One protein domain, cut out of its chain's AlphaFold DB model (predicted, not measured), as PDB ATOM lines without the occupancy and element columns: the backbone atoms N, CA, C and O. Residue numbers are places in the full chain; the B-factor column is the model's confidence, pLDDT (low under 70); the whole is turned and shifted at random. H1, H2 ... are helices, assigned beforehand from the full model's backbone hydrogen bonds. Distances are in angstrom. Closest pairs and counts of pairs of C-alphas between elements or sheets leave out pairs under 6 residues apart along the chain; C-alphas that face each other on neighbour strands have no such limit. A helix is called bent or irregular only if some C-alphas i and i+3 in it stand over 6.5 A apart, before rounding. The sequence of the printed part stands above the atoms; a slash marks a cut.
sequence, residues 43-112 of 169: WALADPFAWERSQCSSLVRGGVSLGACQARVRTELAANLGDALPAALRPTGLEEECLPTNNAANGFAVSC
ATOM      1  N   TRP A  43     247.612 282.474 209.143       93.50
ATOM      2  CA  TRP A  43     246.647 282.633 210.232       93.50
ATOM      3  C   TRP A  43     247.278 282.464 211.621       93.50
ATOM      4  O   TRP A  43     246.771 283.032 212.585       93.50
ATOM      5  N   ALA A  44     248.381 281.720 211.732       94.56
ATOM      6  CA  ALA A  44     249.127 281.584 212.980       94.56
ATOM      7  C   ALA A  44     249.922 282.850 213.308       94.56
ATOM      8  O   ALA A  44     250.080 283.188 214.478       94.56
ATOM      9  N   LEU A  45     250.386 283.562 212.276       94.19
ATOM     10  CA  LEU A  45     251.024 284.869 212.425       94.19
ATOM     11  C   LEU A  45     249.987 285.950 212.766       94.19
ATOM     12  O   LEU A  45     250.267 286.837 213.569       94.19
ATOM     13  N   ALA A  46     248.782 285.855 212.192       95.69
ATOM     14  CA  ALA A  46     247.684 286.788 212.446       95.69
ATOM     15  C   ALA A  46     247.054 286.628 213.844       95.69
ATOM     16  O   ALA A  46     246.727 287.630 214.479       95.69
ATOM     17  N   ASP A  47     246.886 285.392 214.334       96.44
ATOM     18  CA  ASP A  47     246.401 285.105 215.692       96.44
ATOM     19  C   ASP A  47     247.251 284.015 216.384       96.44
ATOM     20  O   ASP A  47     246.902 282.824 216.384       96.44
ATOM     21  N   PRO A  48     248.352 284.424 217.046       96.00
ATOM     22  CA  PRO A  48     249.230 283.517 217.788       96.00
ATOM     23  C   PRO A  48     248.528 282.772 218.935       96.00
ATOM     24  O   PRO A  48     248.907 281.650 219.282       96.00
ATOM     25  N   PHE A  49     247.478 283.357 219.525       96.50
ATOM     26  CA  PHE A  49     246.723 282.718 220.605       96.50
ATOM     27  C   PHE A  49     245.798 281.626 220.071       96.50
ATOM     28  O   PHE A  49     245.688 280.560 220.682       96.50
ATOM     29  N   ALA A  50     245.125 281.859 218.942       96.44
ATOM     30  CA  ALA A  50     244.351 280.817 218.276       96.44
ATOM     31  C   ALA A  50     245.245 279.662 217.825       96.44
ATOM     32  O   ALA A  50     244.854 278.504 217.997       96.44
ATOM     33  N   TRP A  51     246.454 279.960 217.337       96.25
ATOM     34  CA  TRP A  51     247.443 278.936 217.015       96.25
ATOM     35  C   TRP A  51     247.782 278.071 218.234       96.25
ATOM     36  O   TRP A  51     247.558 276.861 218.180       96.25
ATOM     37  N   GLU A  52     248.199 278.659 219.364       96.06
ATOM     38  CA  GLU A  52     248.514 277.894 220.584       96.06
ATOM     39  C   GLU A  52     247.331 277.025 221.039       96.06
ATOM     40  O   GLU A  52     247.497 275.830 221.297       96.06
ATOM     41  N   ARG A  53     246.114 277.585 221.076       95.94
ATOM     42  CA  ARG A  53     244.912 276.835 221.478       95.94
ATOM     43  C   ARG A  53     244.607 275.669 220.542       95.94
ATOM     44  O   ARG A  53     244.181 274.616 221.015       95.94
ATOM     45  N   SER A  54     244.803 275.846 219.237       96.25
ATOM     46  CA  SER A  54     244.563 274.789 218.251       96.25
ATOM     47  C   SER A  54     245.536 273.621 218.441       96.25
ATOM     48  O   SER A  54     245.106 272.470 218.557       96.25
ATOM     49  N   GLN A  55     246.828 273.931 218.589       95.69
ATOM     50  CA  GLN A  55     247.904 272.953 218.717       95.69
ATOM     51  C   GLN A  55     247.904 272.255 220.081       95.69
ATOM     52  O   GLN A  55     248.208 271.068 220.175       95.69
ATOM     53  N   CYS A  56     247.527 272.968 221.145       96.31
ATOM     54  CA  CYS A  56     247.513 272.439 222.508       96.31
ATOM     55  C   CYS A  56     246.130 272.001 222.998       96.31
ATOM     56  O   CYS A  56     245.947 271.714 224.187       96.31
ATOM     57  N   SER A  57     245.162 271.876 222.085       96.06
ATOM     58  CA  SER A  57     243.896 271.200 222.365       96.06
ATOM     59  C   SER A  57     244.145 269.746 222.787       96.06
ATOM     60  O   SER A  57     245.102 269.111 222.344       96.06
ATOM     61  N   SER A  58     243.293 269.192 223.657       94.19
ATOM     62  CA  SER A  58     243.440 267.813 224.159       94.19
ATOM     63  C   SER A  58     243.473 266.766 223.043       94.19
ATOM     64  O   SER A  58     244.191 265.777 223.159       94.19
ATOM     65  N   LEU A  59     242.729 267.010 221.961       94.94
ATOM     66  CA  LEU A  59     242.670 266.142 220.787       94.94
ATOM     67  C   LEU A  59     243.986 266.141 220.000       94.94
ATOM     68  O   LEU A  59     244.412 265.083 219.548       94.94
ATOM     69  N   VAL A  60     244.636 267.301 219.858       95.50
ATOM     70  CA  VAL A  60     245.881 267.440 219.084       95.50
ATOM     71  C   VAL A  60     247.101 267.037 219.909       95.50
ATOM     72  O   VAL A  60     247.954 266.298 219.426       95.50
ATOM     73  N   ARG A  61     247.183 267.464 221.178       94.44
ATOM     74  CA  ARG A  61     248.347 267.169 222.036       94.44
ATOM     75  C   ARG A  61     248.419 265.711 222.494       94.44
ATOM     76  O   ARG A  61     249.478 265.263 222.933       94.44
ATOM     77  N   GLY A  62     247.300 264.983 222.464       93.88
ATOM     78  CA  GLY A  62     247.214 263.612 222.962       93.88
ATOM     79  C   GLY A  62     247.729 263.482 224.401       93.88
ATOM     80  O   GLY A  62     247.235 264.144 225.316       93.88
ATOM     81  N   GLY A  63     248.742 262.634 224.600       92.56
ATOM     82  CA  GLY A  63     249.359 262.382 225.908       92.56
ATOM     83  C   GLY A  63     250.347 263.453 226.386       92.56
ATOM     84  O   GLY A  63     250.771 263.413 227.539       92.56
ATOM     85  N   VAL A  64     250.720 264.415 225.538       93.69
ATOM     86  CA  VAL A  64     251.670 265.474 225.906       93.69
ATOM     87  C   VAL A  64     251.021 266.418 226.918       93.69
ATOM     88  O   VAL A  64     249.860 266.810 226.767       93.69
ATOM     89  N   SER A  65     251.759 266.795 227.966       93.62
ATOM     90  CA  SER A  65     251.262 267.742 228.968       93.62
ATOM     91  C   SER A  65     250.986 269.112 228.339       93.62
ATOM     92  O   SER A  65     251.623 269.508 227.362       93.62
ATOM     93  N   LEU A  66     250.034 269.860 228.908       93.25
ATOM     94  CA  LEU A  66     249.703 271.195 228.406       93.25
ATOM     95  C   LEU A  66     250.940 272.108 228.395       93.25
ATOM     96  O   LEU A  66     251.234 272.713 227.373       93.25
ATOM     97  N   GLY A  67     251.703 272.127 229.493       91.25
ATOM     98  CA  GLY A  67     252.909 272.950 229.603       91.25
ATOM     99  C   GLY A  67     253.986 272.590 228.576       91.25
ATOM    100  O   GLY A  67     254.576 273.486 227.984       91.25
ATOM    101  N   ALA A  68     254.199 271.298 228.297       91.94
ATOM    102  CA  ALA A  68     255.164 270.872 227.279       91.94
ATOM    103  C   ALA A  68     254.721 271.272 225.863       91.94
ATOM    104  O   ALA A  68     255.540 271.725 225.064       91.94
ATOM    105  N   CYS A  69     253.423 271.162 225.558       94.81
ATOM    106  CA  CYS A  69     252.889 271.635 224.284       94.81
ATOM    107  C   CYS A  69     253.058 273.151 224.128       94.81
ATOM    108  O   CYS A  69     253.561 273.609 223.105       94.81
ATOM    109  N   GLN A  70     252.682 273.919 225.155       94.62
ATOM    110  CA  GLN A  70     252.777 275.377 225.137       94.62
ATOM    111  C   GLN A  70     254.224 275.842 224.993       94.62
ATOM    112  O   GLN A  70     254.488 276.726 224.187       94.62
ATOM    113  N   ALA A  71     255.167 275.217 225.704       93.12
ATOM    114  CA  ALA A  71     256.588 275.527 225.575       93.12
ATOM    115  C   ALA A  71     257.076 275.345 224.129       93.12
ATOM    116  O   ALA A  71     257.644 276.272 223.561       93.12
ATOM    117  N   ARG A  72     256.776 274.197 223.500       92.81
ATOM    118  CA  ARG A  72     257.140 273.939 222.096       92.81
ATOM    119  C   ARG A  72     256.542 274.987 221.156       92.81
ATOM    120  O   ARG A  72     257.270 275.606 220.390       92.81
ATOM    121  N   VAL A  73     255.227 275.196 221.225       94.44
ATOM    122  CA  VAL A  73     254.519 276.101 220.304       94.44
ATOM    123  C   VAL A  73     254.988 277.547 220.469       94.44
ATOM    124  O   VAL A  73     255.123 278.265 219.483       94.44
ATOM    125  N   ARG A  74     255.290 277.982 221.694       94.31
ATOM    126  CA  ARG A  74     255.813 279.330 221.955       94.31
ATOM    127  C   ARG A  74     257.223 279.526 221.422       94.31
ATOM    128  O   ARG A  74     257.510 280.603 220.916       94.31
ATOM    129  N   THR A  75     258.075 278.503 221.471       92.81
ATOM    130  CA  THR A  75     259.391 278.543 220.816       92.81
ATOM    131  C   THR A  75     259.248 278.691 219.300       92.81
ATOM    132  O   THR A  75     259.933 279.513 218.699       92.81
ATOM    133  N   GLU A  76     258.314 277.964 218.679       93.00
ATOM    134  CA  GLU A  76     258.031 278.081 217.238       93.00
ATOM    135  C   GLU A  76     257.500 279.473 216.868       93.00
ATOM    136  O   GLU A  76     257.953 280.080 215.896       93.00
ATOM    137  N   LEU A  77     256.576 280.007 217.671       94.12
ATOM    138  CA  LEU A  77     256.036 281.355 217.498       94.12
ATOM    139  C   LEU A  77     257.113 282.431 217.683       94.12
ATOM    140  O   LEU A  77     257.170 283.368 216.892       94.12
ATOM    141  N   ALA A  78     257.993 282.290 218.678       93.19
ATOM    142  CA  ALA A  78     259.102 283.214 218.910       93.19
ATOM    143  C   ALA A  78     260.093 283.224 217.742       93.19
ATOM    144  O   ALA A  78     260.531 284.295 217.332       93.19
ATOM    145  N   ALA A  79     260.379 282.060 217.153       92.12
ATOM    146  CA  ALA A  79     261.271 281.959 216.001       92.12
ATOM    147  C   ALA A  79     260.716 282.652 214.740       92.12
ATOM    148  O   ALA A  79     261.493 283.080 213.892       92.12
ATOM    149  N   ASN A  80     259.389 282.771 214.612       92.75
ATOM    150  CA  ASN A  80     258.738 283.382 213.448       92.75
ATOM    151  C   ASN A  80     258.365 284.860 213.656       92.75
ATOM    152  O   ASN A  80     258.420 285.642 212.711       92.75
ATOM    153  N   LEU A  81     257.955 285.244 214.868       92.12
ATOM    154  CA  LEU A  81     257.440 286.588 215.168       92.12
ATOM    155  C   LEU A  81     258.462 287.487 215.871       92.12
ATOM    156  O   LEU A  81     258.311 288.707 215.826       92.12
ATOM    157  N   GLY A  82     259.480 286.917 216.526       89.31
ATOM    158  CA  GLY A  82     260.468 287.675 217.295       89.31
ATOM    159  C   GLY A  82     259.805 288.662 218.260       89.31
ATOM    160  O   GLY A  82     258.942 288.289 219.061       89.31
ATOM    161  N   ASP A  83     260.155 289.941 218.135       88.38
ATOM    162  CA  ASP A  83     259.634 291.023 218.976       88.38
ATOM    163  C   ASP A  83     258.129 291.275 218.817       88.38
ATOM    164  O   ASP A  83     257.492 291.786 219.743       88.38
ATOM    165  N   ALA A  84     257.539 290.888 217.680       91.25
ATOM    166  CA  ALA A  84     256.102 291.009 217.440       91.25
ATOM    167  C   ALA A  84     255.276 289.991 218.250       91.25
ATOM    168  O   ALA A  84     254.048 290.092 218.297       91.25
ATOM    169  N   LEU A  85     255.925 289.018 218.903       92.94
ATOM    170  CA  LEU A  85     255.243 288.044 219.743       92.94
ATOM    171  C   LEU A  85     254.658 288.717 221.004       92.94
ATOM    172  O   LEU A  85     255.410 289.335 221.772       92.94
ATOM    173  N   PRO A  86     253.348 288.551 221.287       92.50
ATOM    174  CA  PRO A  86     252.738 289.066 222.508       92.50
ATOM    175  C   PRO A  86     253.460 288.572 223.763       92.50
ATOM    176  O   PRO A  86     253.770 287.387 223.878       92.50
ATOM    177  N   ALA A  87     253.659 289.459 224.745       89.38
ATOM    178  CA  ALA A  87     254.424 289.160 225.961       89.38
ATOM    179  C   ALA A  87     253.945 287.891 226.695       89.38
ATOM    180  O   ALA A  87     254.755 287.093 227.149       89.38
ATOM    181  N   ALA A  88     252.630 287.647 226.732       88.75
ATOM    182  CA  ALA A  88     252.044 286.464 227.370       88.75
ATOM    183  C   ALA A  88     252.413 285.121 226.699       88.75
ATOM    184  O   ALA A  88     252.267 284.065 227.321       88.75
ATOM    185  N   LEU A  89     252.857 285.155 225.439       91.06
ATOM    186  CA  LEU A  89     253.267 283.990 224.651       91.06
ATOM    187  C   LEU A  89     254.784 283.841 224.565       91.06
ATOM    188  O   LEU A  89     255.254 282.864 223.985       91.06
ATOM    189  N   ARG A  90     255.558 284.765 225.138       89.00
ATOM    190  CA  ARG A  90     257.013 284.632 225.145       89.00
ATOM    191  C   ARG A  90     257.415 283.371 225.918       89.00
ATOM    192  O   ARG A  90     256.805 283.074 226.953       89.00
ATOM    193  N   PRO A  91     258.392 282.595 225.421       82.06
ATOM    194  CA  PRO A  91     258.923 281.462 226.161       82.06
ATOM    195  C   PRO A  91     259.456 281.942 227.515       82.06
ATOM    196  O   PRO A  91     260.424 282.696 227.587       82.06
ATOM    197  N   THR A  92     258.814 281.523 228.603       69.75
ATOM    198  CA  THR A  92     259.331 281.746 229.956       69.75
ATOM    199  C   THR A  92     260.581 280.893 230.128       69.75
ATOM    200  O   THR A  92     260.483 279.665 230.160       69.75
ATOM    201  N   GLY A  93     261.740 281.547 230.173       58.91
ATOM    202  CA  GLY A  93     263.053 280.899 230.203       58.91
ATOM    203  C   GLY A  93     264.208 281.751 229.668       58.91
ATOM    204  O   GLY A  93     265.350 281.336 229.812       58.91
ATOM    205  N   LEU A  94     263.940 282.923 229.078       50.31
ATOM    206  CA  LEU A  94     264.991 283.842 228.608       50.31
ATOM    207  C   LEU A  94     265.149 285.106 229.462       50.31
ATOM    208  O   LEU A  94     266.173 285.773 229.381       50.31
ATOM    209  N   GLU A  95     264.175 285.406 230.314       52.41
ATOM    210  CA  GLU A  95     264.236 286.513 231.261       52.41
ATOM    211  C   GLU A  95     263.862 285.932 232.625       52.41
ATOM    212  O   GLU A  95     262.694 285.662 232.910       52.41
ATOM    213  N   GLU A  96     264.869 285.624 233.446       56.91
ATOM    214  CA  GLU A  96     264.637 285.334 234.857       56.91
ATOM    215  C   GLU A  96     264.077 286.609 235.494       56.91
ATOM    216  O   GLU A  96     264.802 287.561 235.779       56.91
ATOM    217  N   GLU A  97     262.761 286.659 235.677       61.06
ATOM    218  CA  GLU A  97     262.100 287.747 236.389       61.06
ATOM    219  C   GLU A  97     262.467 287.628 237.876       61.06
ATOM    220  O   GLU A  97     261.811 286.951 238.670       61.06
ATOM    221  N   CYS A  98     263.601 288.230 238.235       70.25
ATOM    222  CA  CYS A  98     264.108 288.280 239.596       70.25
ATOM    223  C   CYS A  98     263.157 289.121 240.454       70.25
ATOM    224  O   CYS A  98     263.148 290.351 240.387       70.25
ATOM    225  N   LEU A  99     262.355 288.455 241.279       70.75
ATOM    226  CA  LEU A  99     261.399 289.109 242.169       70.75
ATOM    227  C   LEU A  99     262.024 289.307 243.560       70.75
ATOM    228  O   LEU A  99     262.785 288.446 244.017       70.75
ATOM    229  N   PRO A 100     261.711 290.405 244.270       70.88
ATOM    230  CA  PRO A 100     262.097 290.556 245.670       70.88
ATOM    231  C   PRO A 100     261.470 289.430 246.505       70.88
ATOM    232  O   PRO A 100     260.270 289.169 246.424       70.88
ATOM    233  N   THR A 101     262.284 288.734 247.298       69.38
ATOM    234  CA  THR A 101     261.808 287.679 248.197       69.38
ATOM    235  C   THR A 101     261.303 288.274 249.509       69.38
ATOM    236  O   THR A 101     262.007 289.012 250.200       69.38
ATOM    237  N   ASN A 102     260.085 287.892 249.894       63.97
ATOM    238  CA  ASN A 102     259.441 288.327 251.136       63.97
ATOM    239  C   ASN A 102     260.124 287.787 252.411       63.97
ATOM    240  O   ASN A 102     259.808 288.241 253.504       63.97
ATOM    241  N   ASN A 103     261.058 286.832 252.286       63.03
ATOM    242  CA  ASN A 103     261.731 286.175 253.416       63.03
ATOM    243  C   ASN A 103     263.140 286.723 253.703       63.03
ATOM    244  O   ASN A 103     263.870 286.166 254.524       63.03
ATOM    245  N   ALA A 104     263.563 287.793 253.028       61.16
ATOM    246  CA  ALA A 104     264.846 288.416 253.315       61.16
ATOM    247  C   ALA A 104     264.777 289.183 254.638       61.16
ATOM    248  O   ALA A 104     264.009 290.134 254.754       61.16
ATOM    249  N   ALA A 105     265.648 288.848 255.594       60.88
ATOM    250  CA  ALA A 105     265.760 289.545 256.883       60.88
ATOM    251  C   ALA A 105     265.927 291.075 256.753       60.88
ATOM    252  O   ALA A 105     265.603 291.811 257.679       60.88
ATOM    253  N   ASN A 106     266.390 291.545 255.589       65.06
ATOM    254  CA  ASN A 106     266.653 292.952 255.302       65.06
ATOM    255  C   ASN A 106     265.793 293.515 254.150       65.06
ATOM    256  O   ASN A 106     266.061 294.619 253.704       65.06
ATOM    257  N   GLY A 107     264.810 292.775 253.617       63.19
ATOM    258  CA  GLY A 107     263.870 293.274 252.594       63.19
ATOM    259  C   GLY A 107     264.421 293.522 251.175       63.19
ATOM    260  O   GLY A 107     263.651 293.904 250.302       63.19
ATOM    261  N   PHE A 108     265.715 293.291 250.916       65.31
ATOM    262  CA  PHE A 108     266.356 293.591 249.619       65.31
ATOM    263  C   PHE A 108     266.818 292.370 248.811       65.31
ATOM    264  O   PHE A 108     267.427 292.547 247.758       65.31
ATOM    265  N   ALA A 109     266.605 291.135 249.276       74.19
ATOM    266  CA  ALA A 109     267.065 289.993 248.487       74.19
ATOM    267  C   ALA A 109     266.109 289.752 247.312       74.19
ATOM    268  O   ALA A 109     264.893 289.733 247.490       74.19
ATOM    269  N   VAL A 110     266.666 289.559 246.121       73.44
ATOM    270  CA  VAL A 110     265.940 289.159 244.911       73.44
ATOM    271  C   VAL A 110     266.221 287.687 244.630       73.44
ATOM    272  O   VAL A 110     267.346 287.222 244.818       73.44
ATOM    273  N   SER A 111     265.201 286.928 244.235       72.81
ATOM    274  CA  SER A 111     265.340 285.525 243.842       72.81
ATOM    275  C   SER A 111     264.950 285.373 242.378       72.81
ATOM    276  O   SER A 111     263.816 285.660 242.003       72.81
ATOM    277  N   CYS A 112     265.904 284.911 241.573       73.00
ATOM    278  CA  CYS A 112     265.732 284.639 240.144       73.00
ATOM    279  C   CYS A 112     265.315 283.181 239.872       73.00
ATOM    280  O   CYS A 112     265.109 282.787 238.732       73.00
TER     281      CYS A 112
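AT A GLANCE: This is residues 43 to 112 of the 169 residues of an uncharacterized protein of Alphaproteobacteria bacterium (UniProt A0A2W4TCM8). The longest helix, H4, and H2 pack side by side as a small helical body, with the short helices H1 and H3 beyond the two ends of H2. From this body a long arm without a named element, residues 92 to 112, reaches away and folds back on itself near its far end, where residues 99 to 100 pair antiparallel with residues 110 to 111. The printed part has 70 residues with four named helices, in the order H1, H2, H3, H4, and no named strand; its class is all helix. It is only just loose, close to extended, with a radius of gyration of the C-alphas of 16.2 A, and its flat outline spans 50 by 30 by 15 A.

IN THESE COORDINATES: H4, residues 66 to 84, is 23.5 A long and ends at C-alpha 84 at (256.102, 291.009, 217.440). It has a kink of 70 degrees near residue 78, and it is irregular, with C-alphas 80 and 83 9.5 A apart. H2, residues 48 to 55, is 10.7 A long. H1, residues 43 to 46, is 4.8 A long and begins at C-alpha 43 at (246.647, 282.633, 210.232). H3, residues 58 to 61, is 5.4 A long.

HOW THE PARTS SIT: H4 touches H2 with its residues 69 to 77 alone; the closest C-alphas, of Val 73 and Glu 52, are 6.3 A apart. They run opposite ways at a shallow tilt of 32 degrees, only just short of steep. With residues 77 to 81 alone, H4 only just touches H1, with 3 pairs of C-alphas within 8 A, the closest being Leu 81 and Leu 45 at 7.2 A. H1 and H2 touch only at the corner, and only just, with 3 such pairs; the C-alphas of Ala 44 and Trp 51 are closest, at 5.1 A. H3 is close but not clearly touching H4, the closest C-alphas, of Arg 61 and Cys 69, being 6.8 A apart. H1 and H3 are apart. Every O i to N i+4 pair is within hydrogen-bond range in H2, and 13 of 15 are in H4; H1 and H3 are too short for such a pair.

THE WHOLE: The C-alphas farthest apart, of Trp 43 and Ala 105, are 50.9 A apart. The printed part has no cut, and the links between the helices are tight. Mean pLDDT of the printed part is 84.9, with residues 92 to 97 and 101 to 108 under 70.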